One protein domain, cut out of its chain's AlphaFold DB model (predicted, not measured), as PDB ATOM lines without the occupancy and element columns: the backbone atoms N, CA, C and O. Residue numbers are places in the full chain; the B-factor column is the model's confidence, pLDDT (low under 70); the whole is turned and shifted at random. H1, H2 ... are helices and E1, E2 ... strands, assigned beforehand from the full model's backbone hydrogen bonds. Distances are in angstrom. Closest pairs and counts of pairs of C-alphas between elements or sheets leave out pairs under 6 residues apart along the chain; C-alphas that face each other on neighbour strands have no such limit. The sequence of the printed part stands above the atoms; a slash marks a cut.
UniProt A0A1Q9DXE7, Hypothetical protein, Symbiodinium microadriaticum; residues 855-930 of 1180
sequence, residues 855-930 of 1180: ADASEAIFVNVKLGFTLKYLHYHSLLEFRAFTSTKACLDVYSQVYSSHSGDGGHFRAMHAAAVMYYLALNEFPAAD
ATOM      1  N   ALA A 855      69.071  94.473 124.836       48.16
ATOM      2  CA  ALA A 855      69.765  94.090 126.071       48.16
ATOM      3  C   ALA A 855      71.026  93.243 125.787       48.16
ATOM      4  O   ALA A 855      72.103  93.504 126.334       48.16
ATOM      5  N   ASP A 856      70.909  92.303 124.845       48.41
ATOM      6  CA  ASP A 856      71.963  91.359 124.456       48.41
ATOM      7  C   ASP A 856      73.149  92.039 123.746       48.41
ATOM      8  O   ASP A 856      74.218  91.444 123.607       48.41
ATOM      9  N   ALA A 857      72.995  93.295 123.298       52.31
ATOM     10  CA  ALA A 857      74.052  94.040 122.609       52.31
ATOM     11  C   ALA A 857      75.281  94.297 123.501       52.31
ATOM     12  O   ALA A 857      76.379  94.509 122.987       52.31
ATOM     13  N   SER A 858      75.102  94.236 124.826       51.47
ATOM     14  CA  SER A 858      76.179  94.271 125.823       51.47
ATOM     15  C   SER A 858      77.065  93.013 125.809       51.47
ATOM     16  O   SER A 858      78.264  93.104 126.071       51.47
ATOM     17  N   GLU A 859      76.518  91.856 125.420       66.06
ATOM     18  CA  GLU A 859      77.225  90.575 125.294       66.06
ATOM     19  C   GLU A 859      77.539  90.215 123.824       66.06
ATOM     20  O   GLU A 859      77.583  89.032 123.478       66.06
ATOM     21  N   ALA A 860      77.759  91.183 122.922       68.44
ATOM     22  CA  ALA A 860      77.950  90.903 121.491       68.44
ATOM     23  C   ALA A 860      79.157  91.590 120.827       68.44
ATOM     24  O   ALA A 860      79.446  92.768 121.028       68.44
ATOM     25  N   ILE A 861      79.834  90.849 119.942       71.94
ATOM     26  CA  ILE A 861      80.908  91.359 119.080       71.94
ATOM     27  C   ILE A 861      80.334  91.654 117.694       71.94
ATOM     28  O   ILE A 861      80.060  90.746 116.904       71.94
ATOM     29  N   PHE A 862      80.196  92.941 117.380       68.69
ATOM     30  CA  PHE A 862      79.831  93.424 116.050       68.69
ATOM     31  C   PHE A 862      81.022  93.349 115.094       68.69
ATOM     32  O   PHE A 862      82.067  93.948 115.338       68.69
ATOM     33  N   VAL A 863      80.856  92.652 113.966       67.88
ATOM     34  CA  VAL A 863      81.860  92.613 112.886       67.88
ATOM     35  C   VAL A 863      81.558  93.581 111.744       67.88
ATOM     36  O   VAL A 863      82.453  93.920 110.969       67.88
ATOM     37  N   ASN A 864      80.316  94.054 111.644       62.91
ATOM     38  CA  ASN A 864      79.930  95.239 110.881       62.91
ATOM     39  C   ASN A 864      78.599  95.804 111.416       62.91
ATOM     40  O   ASN A 864      77.946  95.182 112.249       62.91
ATOM     41  N   VAL A 865      78.168  96.957 110.894       55.78
ATOM     42  CA  VAL A 865      76.952  97.688 111.320       55.78
ATOM     43  C   VAL A 865      75.613  96.957 111.094       55.78
ATOM     44  O   VAL A 865      74.563  97.527 111.368       55.78
ATOM     45  N   LYS A 866      75.623  95.727 110.566       55.59
ATOM     46  CA  LYS A 866      74.443  94.861 110.391       55.59
ATOM     47  C   LYS A 866      74.617  93.444 110.955       55.59
ATOM     48  O   LYS A 866      73.712  92.632 110.804       55.59
ATOM     49  N   LEU A 867      75.775  93.111 111.531       66.56
ATOM     50  CA  LEU A 867      76.075  91.748 111.970       66.56
ATOM     51  C   LEU A 867      76.984  91.754 113.198       66.56
ATOM     52  O   LEU A 867      78.148  92.163 113.127       66.56
ATOM     53  N   GLY A 868      76.452  91.232 114.299       69.69
ATOM     54  CA  GLY A 868      77.187  90.893 115.507       69.69
ATOM     55  C   GLY A 868      76.783  89.517 116.019       69.69
ATOM     56  O   GLY A 868      75.693  89.037 115.716       69.69
ATOM     57  N   PHE A 869      77.686  88.890 116.765       76.25
ATOM     58  CA  PHE A 869      77.519  87.553 117.335       76.25
ATOM     59  C   PHE A 869      77.682  87.629 118.855       76.25
ATOM     60  O   PHE A 869      78.562  88.352 119.334       76.25
ATOM     61  N   THR A 870      76.883  86.878 119.614       76.38
ATOM     62  CA  THR A 870      76.971  86.884 121.083       76.38
ATOM     63  C   THR A 870      78.258  86.215 121.581       76.38
ATOM     64  O   THR A 870      78.807  85.309 120.946       76.38
ATOM     65  N   LEU A 871      78.755  86.638 122.744       77.00
ATOM     66  CA  LEU A 871      79.950  86.074 123.375       77.00
ATOM     67  C   LEU A 871      79.768  84.582 123.690       77.00
ATOM     68  O   LEU A 871      80.702  83.808 123.497       77.00
ATOM     69  N   LYS A 872      78.555  84.163 124.081       77.81
ATOM     70  CA  LYS A 872      78.172  82.756 124.308       77.81
ATOM     71  C   LYS A 872      78.313  81.913 123.028       77.81
ATOM     72  O   LYS A 872      78.980  80.876 123.039       77.81
ATOM     73  N   TYR A 873      77.792  82.402 121.899       82.19
ATOM     74  CA  TYR A 873      77.937  81.767 120.581       82.19
ATOM     75  C   TYR A 873      79.410  81.657 120.151       82.19
ATOM     76  O   TYR A 873      79.876  80.595 119.729       82.19
ATOM     77  N   LEU A 874      80.177  82.745 120.288       84.06
ATOM     78  CA  LEU A 874      81.590  82.771 119.895       84.06
ATOM     79  C   LEU A 874      82.471  81.906 120.807       84.06
ATOM     80  O   LEU A 874      83.410  81.277 120.312       84.06
ATOM     81  N   HIS A 875      82.133  81.792 122.095       82.25
ATOM     82  CA  HIS A 875      82.762  80.854 123.023       82.25
ATOM     83  C   HIS A 875      82.602  79.410 122.536       82.25
ATOM     84  O   HIS A 875      83.601  78.740 122.252       82.25
ATOM     85  N   TYR A 876      81.355  78.970 122.338       82.62
ATOM     86  CA  TYR A 876      81.017  77.636 121.838       82.62
ATOM     87  C   TYR A 876      81.731  77.314 120.513       82.62
ATOM     88  O   TYR A 876      82.405  76.284 120.388       82.62
ATOM     89  N   HIS A 877      81.692  78.233 119.544       82.25
ATOM     90  CA  HIS A 877      82.370  78.031 118.265       82.25
ATOM     91  C   HIS A 877      83.902  78.063 118.349       82.25
ATOM     92  O   HIS A 877      84.551  77.406 117.533       82.25
ATOM     93  N   SER A 878      84.496  78.731 119.343       84.31
ATOM     94  CA  SER A 878      85.944  78.663 119.594       84.31
ATOM     95  C   SER A 878      86.382  77.292 120.139       84.31
ATOM     96  O   SER A 878      87.408  76.754 119.710       84.31
ATOM     97  N   LEU A 879      85.571  76.661 120.998       78.44
ATOM     98  CA  LEU A 879      85.820  75.302 121.497       78.44
ATOM     99  C   LEU A 879      85.655  74.249 120.381       78.44
ATOM    100  O   LEU A 879      86.475  73.331 120.262       78.44
ATOM    101  N   LEU A 880      84.670  74.428 119.489       77.69
ATOM    102  CA  LEU A 880      84.476  73.604 118.282       77.69
ATOM    103  C   LEU A 880      85.593  73.742 117.227       77.69
ATOM    104  O   LEU A 880      85.755  72.862 116.369       77.69
ATOM    105  N   GLU A 881      86.390  74.811 117.269       78.31
ATOM    106  CA  GLU A 881      87.635  74.883 116.501       78.31
ATOM    107  C   GLU A 881      88.782  74.108 117.165       78.31
ATOM    108  O   GLU A 881      89.599  73.529 116.445       78.31
ATOM    109  N   PHE A 882      88.829  74.041 118.503       76.25
ATOM    110  CA  PHE A 882      89.907  73.385 119.253       76.25
ATOM    111  C   PHE A 882      89.780  71.853 119.368       76.25
ATOM    112  O   PHE A 882      90.801  71.174 119.373       76.25
ATOM    113  N   ARG A 883      88.577  71.262 119.377       68.94
ATOM    114  CA  ARG A 883      88.340  69.816 119.099       68.94
ATOM    115  C   ARG A 883      89.204  68.780 119.851       68.94
ATOM    116  O   ARG A 883      89.523  67.743 119.273       68.94
ATOM    117  N   ALA A 884      89.604  69.014 121.103       59.66
ATOM    118  CA  ALA A 884      90.392  68.018 121.846       59.66
ATOM    119  C   ALA A 884      89.647  66.676 121.978       59.66
ATOM    120  O   ALA A 884      90.183  65.632 121.616       59.66
ATOM    121  N   PHE A 885      88.383  66.717 122.412       58.78
ATOM    122  CA  PHE A 885      87.544  65.526 122.623       58.78
ATOM    123  C   PHE A 885      86.441  65.355 121.562       58.78
ATOM    124  O   PHE A 885      85.861  64.279 121.417       58.78
ATOM    125  N   THR A 886      86.138  66.408 120.796       64.25
ATOM    126  CA  THR A 886      85.010  66.451 119.854       64.25
ATOM    127  C   THR A 886      85.337  65.741 118.539       64.25
ATOM    128  O   THR A 886      86.306  66.078 117.858       64.25
ATOM    129  N   SER A 887      84.494  64.793 118.116       64.44
ATOM    130  CA  SER A 887      84.715  64.090 116.846       64.44
ATOM    131  C   SER A 887      84.593  65.026 115.633       64.44
ATOM    132  O   SER A 887      83.741  65.918 115.581       64.44
ATOM    133  N   THR A 888      85.393  64.770 114.592       64.88
ATOM    134  CA  THR A 888      85.312  65.512 113.321       64.88
ATOM    135  C   THR A 888      83.924  65.424 112.676       64.88
ATOM    136  O   THR A 888      83.534  66.368 111.995       64.88
ATOM    137  N   LYS A 889      83.162  64.336 112.898       64.56
ATOM    138  CA  LYS A 889      81.785  64.204 112.388       64.56
ATOM    139  C   LYS A 889      80.844  65.189 113.090       64.56
ATOM    140  O   LYS A 889      80.175  65.942 112.397       64.56
ATOM    141  N   ALA A 890      80.875  65.259 114.423       67.38
ATOM    142  CA  ALA A 890      80.063  66.208 115.193       67.38
ATOM    143  C   ALA A 890      80.392  67.673 114.845       67.38
ATOM    144  O   ALA A 890      79.497  68.477 114.617       67.38
ATOM    145  N   CYS A 891      81.679  68.010 114.689       67.88
ATOM    146  CA  CYS A 891      82.073  69.359 114.267       67.88
ATOM    147  C   CYS A 891      81.567  69.707 112.855       67.88
ATOM    148  O   CYS A 891      81.243  70.859 112.584       67.88
ATOM    149  N   LEU A 892      81.546  68.738 111.931       69.25
ATOM    150  CA  LEU A 892      81.025  68.944 110.575       69.25
ATOM    151  C   LEU A 892      79.503  69.083 110.553       69.25
ATOM    152  O   LEU A 892      79.005  69.842 109.731       69.25
ATOM    153  N   ASP A 893      78.797  68.386 111.442       71.38
ATOM    154  CA  ASP A 893      77.343  68.452 111.585       71.38
ATOM    155  C   ASP A 893      76.895  69.843 112.064       71.38
ATOM    156  O   ASP A 893      76.203  70.548 111.328       71.38
ATOM    157  N   VAL A 894      77.427  70.328 113.194       72.06
ATOM    158  CA  VAL A 894      77.119  71.676 113.716       72.06
ATOM    159  C   VAL A 894      77.461  72.773 112.698       72.06
ATOM    160  O   VAL A 894      76.640  73.645 112.420       72.06
ATOM    161  N   TYR A 895      78.634  72.716 112.050       73.12
ATOM    162  CA  TYR A 895      78.954  73.676 110.982       73.12
ATOM    163  C   TYR A 895      78.126  73.472 109.700       73.12
ATOM    164  O   TYR A 895      78.083  74.378 108.869       73.12
ATOM    165  N   SER A 896      77.468  72.328 109.496       68.00
ATOM    166  CA  SER A 896      76.509  72.177 108.395       68.00
ATOM    167  C   SER A 896      75.218  72.940 108.690       68.00
ATOM    168  O   SER A 896      74.743  73.652 107.811       68.00
ATOM    169  N   GLN A 897      74.735  72.896 109.934       68.50
ATOM    170  CA  GLN A 897      73.530  73.588 110.407       68.50
ATOM    171  C   GLN A 897      73.739  75.117 110.479       68.50
ATOM    172  O   GLN A 897      72.922  75.896 109.985       68.50
ATOM    173  N   VAL A 898      74.892  75.557 110.996       67.81
ATOM    174  CA  VAL A 898      75.271  76.983 111.088       67.81
ATOM    175  C   VAL A 898      75.574  77.617 109.722       67.81
ATOM    176  O   VAL A 898      75.479  78.830 109.576       67.81
ATOM    177  N   TYR A 899      75.921  76.832 108.694       67.00
ATOM    178  CA  TYR A 899      76.207  77.369 107.355       67.00
ATOM    179  C   TYR A 899      75.230  76.935 106.249       67.00
ATOM    180  O   TYR A 899      75.484  77.272 105.089       67.00
ATOM    181  N   SER A 900      74.159  76.199 106.558       59.16
ATOM    182  CA  SER A 900      73.048  75.929 105.627       59.16
ATOM    183  C   SER A 900      72.057  77.094 105.595       59.16
ATOM    184  O   SER A 900      71.649  77.515 104.519       59.16
ATOM    185  N   SER A 901      71.781  77.677 106.763       53.91
ATOM    186  CA  SER A 901      70.888  78.821 107.017       53.91
ATOM    187  C   SER A 901      71.344  80.168 106.427       53.91
ATOM    188  O   SER A 901      70.664  81.176 106.580       53.91
ATOM    189  N   HIS A 902      72.477  80.203 105.719       53.06
ATOM    190  CA  HIS A 902      73.005  81.390 105.036       53.06
ATOM    191  C   HIS A 902      73.216  81.091 103.542       53.06
ATOM    192  O   HIS A 902      74.325  81.205 103.009       53.06
ATOM    193  N   SER A 903      72.136  80.652 102.889       43.47
ATOM    194  CA  SER A 903      72.095  80.044 101.550       43.47
ATOM    195  C   SER A 903      72.740  80.913 100.453       43.47
ATOM    196  O   SER A 903      73.635  80.449  99.740       43.47
ATOM    197  N   GLY A 904      72.349  82.189 100.360       44.47
ATOM    198  CA  GLY A 904      72.824  83.122  99.328       44.47
ATOM    199  C   GLY A 904      74.239  83.680  99.546       44.47
ATOM    200  O   GLY A 904      75.048  83.688  98.620       44.47
ATOM    201  N   ASP A 905      74.559  84.127 100.767       45.56
ATOM    202  CA  ASP A 905      75.778  84.913 101.062       45.56
ATOM    203  C   ASP A 905      76.785  84.174 101.972       45.56
ATOM    204  O   ASP A 905      77.675  84.761 102.591       45.56
ATOM    205  N   GLY A 906      76.674  82.843 102.055       52.50
ATOM    206  CA  GLY A 906      77.441  81.996 102.978       52.50
ATOM    207  C   GLY A 906      78.970  82.080 102.859       52.50
ATOM    208  O   GLY A 906      79.676  81.652 103.769       52.50
ATOM    209  N   GLY A 907      79.514  82.646 101.776       60.53
ATOM    210  CA  GLY A 907      80.938  82.992 101.680       60.53
ATOM    211  C   GLY A 907      81.309  84.225 102.515       60.53
ATOM    212  O   GLY A 907      82.327  84.214 103.208       60.53
ATOM    213  N   HIS A 908      80.462  85.259 102.493       67.69
ATOM    214  CA  HIS A 908      80.613  86.459 103.310       67.69
ATOM    215  C   HIS A 908      80.332  86.155 104.786       67.69
ATOM    216  O   HIS A 908      81.156  86.488 105.636       67.69
ATOM    217  N   PHE A 909      79.245  85.430 105.087       74.94
ATOM    218  CA  PHE A 909      78.931  85.017 106.459       74.94
ATOM    219  C   PHE A 909      80.065  84.192 107.084       74.94
ATOM    220  O   PHE A 909      80.520  84.523 108.173       74.94
ATOM    221  N   ARG A 910      80.623  83.193 106.378       75.00
ATOM    222  CA  ARG A 910      81.781  82.419 106.877       75.00
ATOM    223  C   ARG A 910      83.012  83.289 107.139       75.00
ATOM    224  O   ARG A 910      83.712  83.052 108.119       75.00
ATOM    225  N   ALA A 911      83.283  84.287 106.294       73.94
ATOM    226  CA  ALA A 911      84.390  85.217 106.507       73.94
ATOM    227  C   ALA A 911      84.161  86.121 107.734       73.94
ATOM    228  O   ALA A 911      85.100  86.365 108.491       73.94
ATOM    229  N   MET A 912      82.921  86.568 107.951       77.44
ATOM    230  CA  MET A 912      82.517  87.395 109.092       77.44
ATOM    231  C   MET A 912      82.474  86.604 110.407       77.44
ATOM    232  O   MET A 912      83.045  87.056 111.393       77.44
ATOM    233  N   HIS A 913      81.928  85.388 110.410       83.06
ATOM    234  CA  HIS A 913      81.996  84.440 111.527       83.06
ATOM    235  C   HIS A 913      83.456  84.114 111.897       83.06
ATOM    236  O   HIS A 913      83.860  84.233 113.052       83.06
ATOM    237  N   ALA A 914      84.296  83.759 110.915       80.12
ATOM    238  CA  ALA A 914      85.711  83.466 111.161       80.12
ATOM    239  C   ALA A 914      86.511  84.698 111.627       80.12
ATOM    240  O   ALA A 914      87.536  84.543 112.294       80.12
ATOM    241  N   ALA A 915      86.060  85.911 111.294       80.50
ATOM    242  CA  ALA A 915      86.573  87.149 111.869       80.50
ATOM    243  C   ALA A 915      86.095  87.331 113.321       80.50
ATOM    244  O   ALA A 915      86.929  87.564 114.189       80.50
ATOM    245  N   ALA A 916      84.803  87.152 113.607       82.88
ATOM    246  CA  ALA A 916      84.235  87.271 114.950       82.88
ATOM    247  C   ALA A 916      84.918  86.325 115.951       82.88
ATOM    248  O   ALA A 916      85.406  86.781 116.981       82.88
ATOM    249  N   VAL A 917      85.074  85.039 115.604       85.75
ATOM    250  CA  VAL A 917      85.791  84.057 116.442       85.75
ATOM    251  C   VAL A 917      87.266  84.445 116.623       85.75
ATOM    252  O   VAL A 917      87.807  84.315 117.715       85.75
ATOM    253  N   MET A 918      87.929  84.985 115.591       86.25
ATOM    254  CA  MET A 918      89.306  85.493 115.716       86.25
ATOM    255  C   MET A 918      89.425  86.670 116.692       86.25
ATOM    256  O   MET A 918      90.399  86.722 117.441       86.25
ATOM    257  N   TYR A 919      88.475  87.609 116.682       82.62
ATOM    258  CA  TYR A 919      88.508  88.770 117.575       82.62
ATOM    259  C   TYR A 919      88.042  88.430 118.990       82.62
ATOM    260  O   TYR A 919      88.640  88.932 119.930       82.62
ATOM    261  N   TYR A 920      87.094  87.505 119.158       86.38
ATOM    262  CA  TYR A 920      86.756  86.905 120.454       86.38
ATOM    263  C   TYR A 920      87.980  86.257 121.121       86.38
ATOM    264  O   TYR A 920      88.291  86.535 122.277       86.38
ATOM    265  N   LEU A 921      88.741  85.454 120.367       87.38
ATOM    266  CA  LEU A 921      89.975  84.852 120.874       87.38
ATOM    267  C   LEU A 921      91.043  85.898 121.223       87.38
ATOM    268  O   LEU A 921      91.726  85.748 122.231       87.38
ATOM    269  N   ALA A 922      91.185  86.963 120.429       84.31
ATOM    270  CA  ALA A 922      92.096  88.061 120.756       84.31
ATOM    271  C   ALA A 922      91.646  88.828 122.017       84.31
ATOM    272  O   ALA A 922      92.477  89.108 122.875       84.31
ATOM    273  N   LEU A 923      90.344  89.110 122.157       80.69
ATOM    274  CA  LEU A 923      89.751  89.802 123.307       80.69
ATOM    275  C   LEU A 923      90.018  89.082 124.633       80.69
ATOM    276  O   LEU A 923      90.324  89.740 125.620       80.69
ATOM    277  N   ASN A 924      89.967  87.749 124.639       83.25
ATOM    278  CA  ASN A 924      90.193  86.953 125.848       83.25
ATOM    279  C   ASN A 924      91.681  86.721 126.175       83.25
ATOM    280  O   ASN A 924      92.029  86.517 127.335       83.25
ATOM    281  N   GLU A 925      92.563  86.705 125.171       86.81
ATOM    282  CA  GLU A 925      93.978  86.335 125.349       86.81
ATOM    283  C   GLU A 925      94.927  87.532 125.507       86.81
ATOM    284  O   GLU A 925      95.926  87.437 126.219       86.81
ATOM    285  N   PHE A 926      94.640  88.661 124.854       84.88
ATOM    286  CA  PHE A 926      95.517  89.838 124.866       84.88
ATOM    287  C   PHE A 926      95.590  90.592 126.210       84.88
ATOM    288  O   PHE A 926      96.702  91.009 126.548       84.88
ATOM    289  N   PRO A 927      94.524  90.713 127.034       82.62
ATOM    290  CA  PRO A 927      94.613  91.387 128.335       82.62
ATOM    291  C   PRO A 927      95.566  90.672 129.298       82.62
ATOM    292  O   PRO A 927      96.351  91.309 129.991       82.62
ATOM    293  N   ALA A 928      95.567  89.333 129.287       80.62
ATOM    294  CA  ALA A 928      96.473  88.529 130.108       80.62
ATOM    295  C   ALA A 928      97.957  88.706 129.728       80.62
ATOM    296  O   ALA A 928      98.832  88.405 130.539       80.62
ATOM    297  N   ALA A 929      98.230  89.186 128.511       80.62
ATOM    298  CA  ALA A 929      99.558  89.431 127.960       80.62
ATOM    299  C   ALA A 929      99.966  90.923 127.955       80.62
ATOM    300  O   ALA A 929     101.010  91.241 127.389       80.62
ATOM    301  N   ASP A 930      99.162  91.811 128.555       80.88
ATOM    302  CA  ASP A 930      99.349  93.277 128.561       80.88
ATOM    303  C   ASP A 930      99.439  93.897 127.145       80.88
ATOM    304  O   ASP A 930     100.215  94.808 126.855       80.88
TER     305      ASP A 930
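Overview. This is residues 855 to 930 of the 1180 residues of the protein "Hypothetical protein" of Symbiodinium microadriaticum (UniProt A0A1Q9DXE7). One long helix, H4, makes a spine, and a small two-stranded hairpin, E1 and E2, packs on it together with H2, which crosses it nearly at a right angle. H3 lies out to one side, reached by a turn from H2 and turning back into the first end of H4; the short H1 lies at the open end of the hairpin, and residues 924 to 930 stick out at the far end of H4. The printed part has 76 residues with four named helices and two named strands, in the order H1, E1, E2, H2, H3, H4; the sheet, E1 - E2, is antiparallel and the class is mostly helix. It is only just compact, close to loose, with a radius of gyration of the C-alphas of 13.4 A and spans of 37 by 33 by 22 A.

Arrangement. H1, residues 855 to 859, leads by a tight link into E1, residues 860 to 864. E1 and E2, residues 867 to 870, form a hairpin, antiparallel at 161 degrees; N 861 and O 869 are 2.9 A apart and N 869 and O 861 are 3.0 A apart, within hydrogen-bond range. H2, residues 871 to 882, is close to H1 but not clearly touching it; their closest C-alphas, of Glu 859 and Leu 871, are 5.6 A apart. H3, residues 888 to 900, is close to H2 but not clearly touching it, at a steep tilt of 41 degrees, opposite ways; the closest C-alphas, of Leu 880 and Cys 891, are 6.3 A apart. H4, residues 906 to 925, touches H2 with residues 916 to 921 alone, about perpendicular at 86 degrees; the C-alphas of Leu 874 and Val 917, the closest, are 5.6 A apart. H3, with residues 899 to 900 alone, and H4, with residues 906 to 910 alone, only just touch, with 3 pairs of C-alphas within 8 A; the closest, of Tyr 899 and Gly 906, are 6.5 A apart. The closest C-alphas of E1 and H4, of Val 863 and Ala 916, are 6.2 A apart. H1 is apart from H3 and H4. In H2, H3 and H4 every O i to N i+4 pair is within hydrogen-bond range; in H1 0 of 1 is, beside 2 of 2 O i to N i+3 pairs.

Along the chain. H1 begins at C-alpha 855, (69.765, 94.090, 126.071). E1 is 11.6 A long, H2 16.6 A and H3 17.8 A. H4 is 28.2 A long and ends at C-alpha 925, (93.978, 86.335, 125.349).

Size, cuts and confidence. The farthest C-alphas, of Gly 904 and Asp 930, are 40.8 A apart. The printed part has no cut, and its five links are tight. The mean pLDDT of the printed part is 70.9; 36 residues are under 70, among them residues 883 to 892 and 896 to 908.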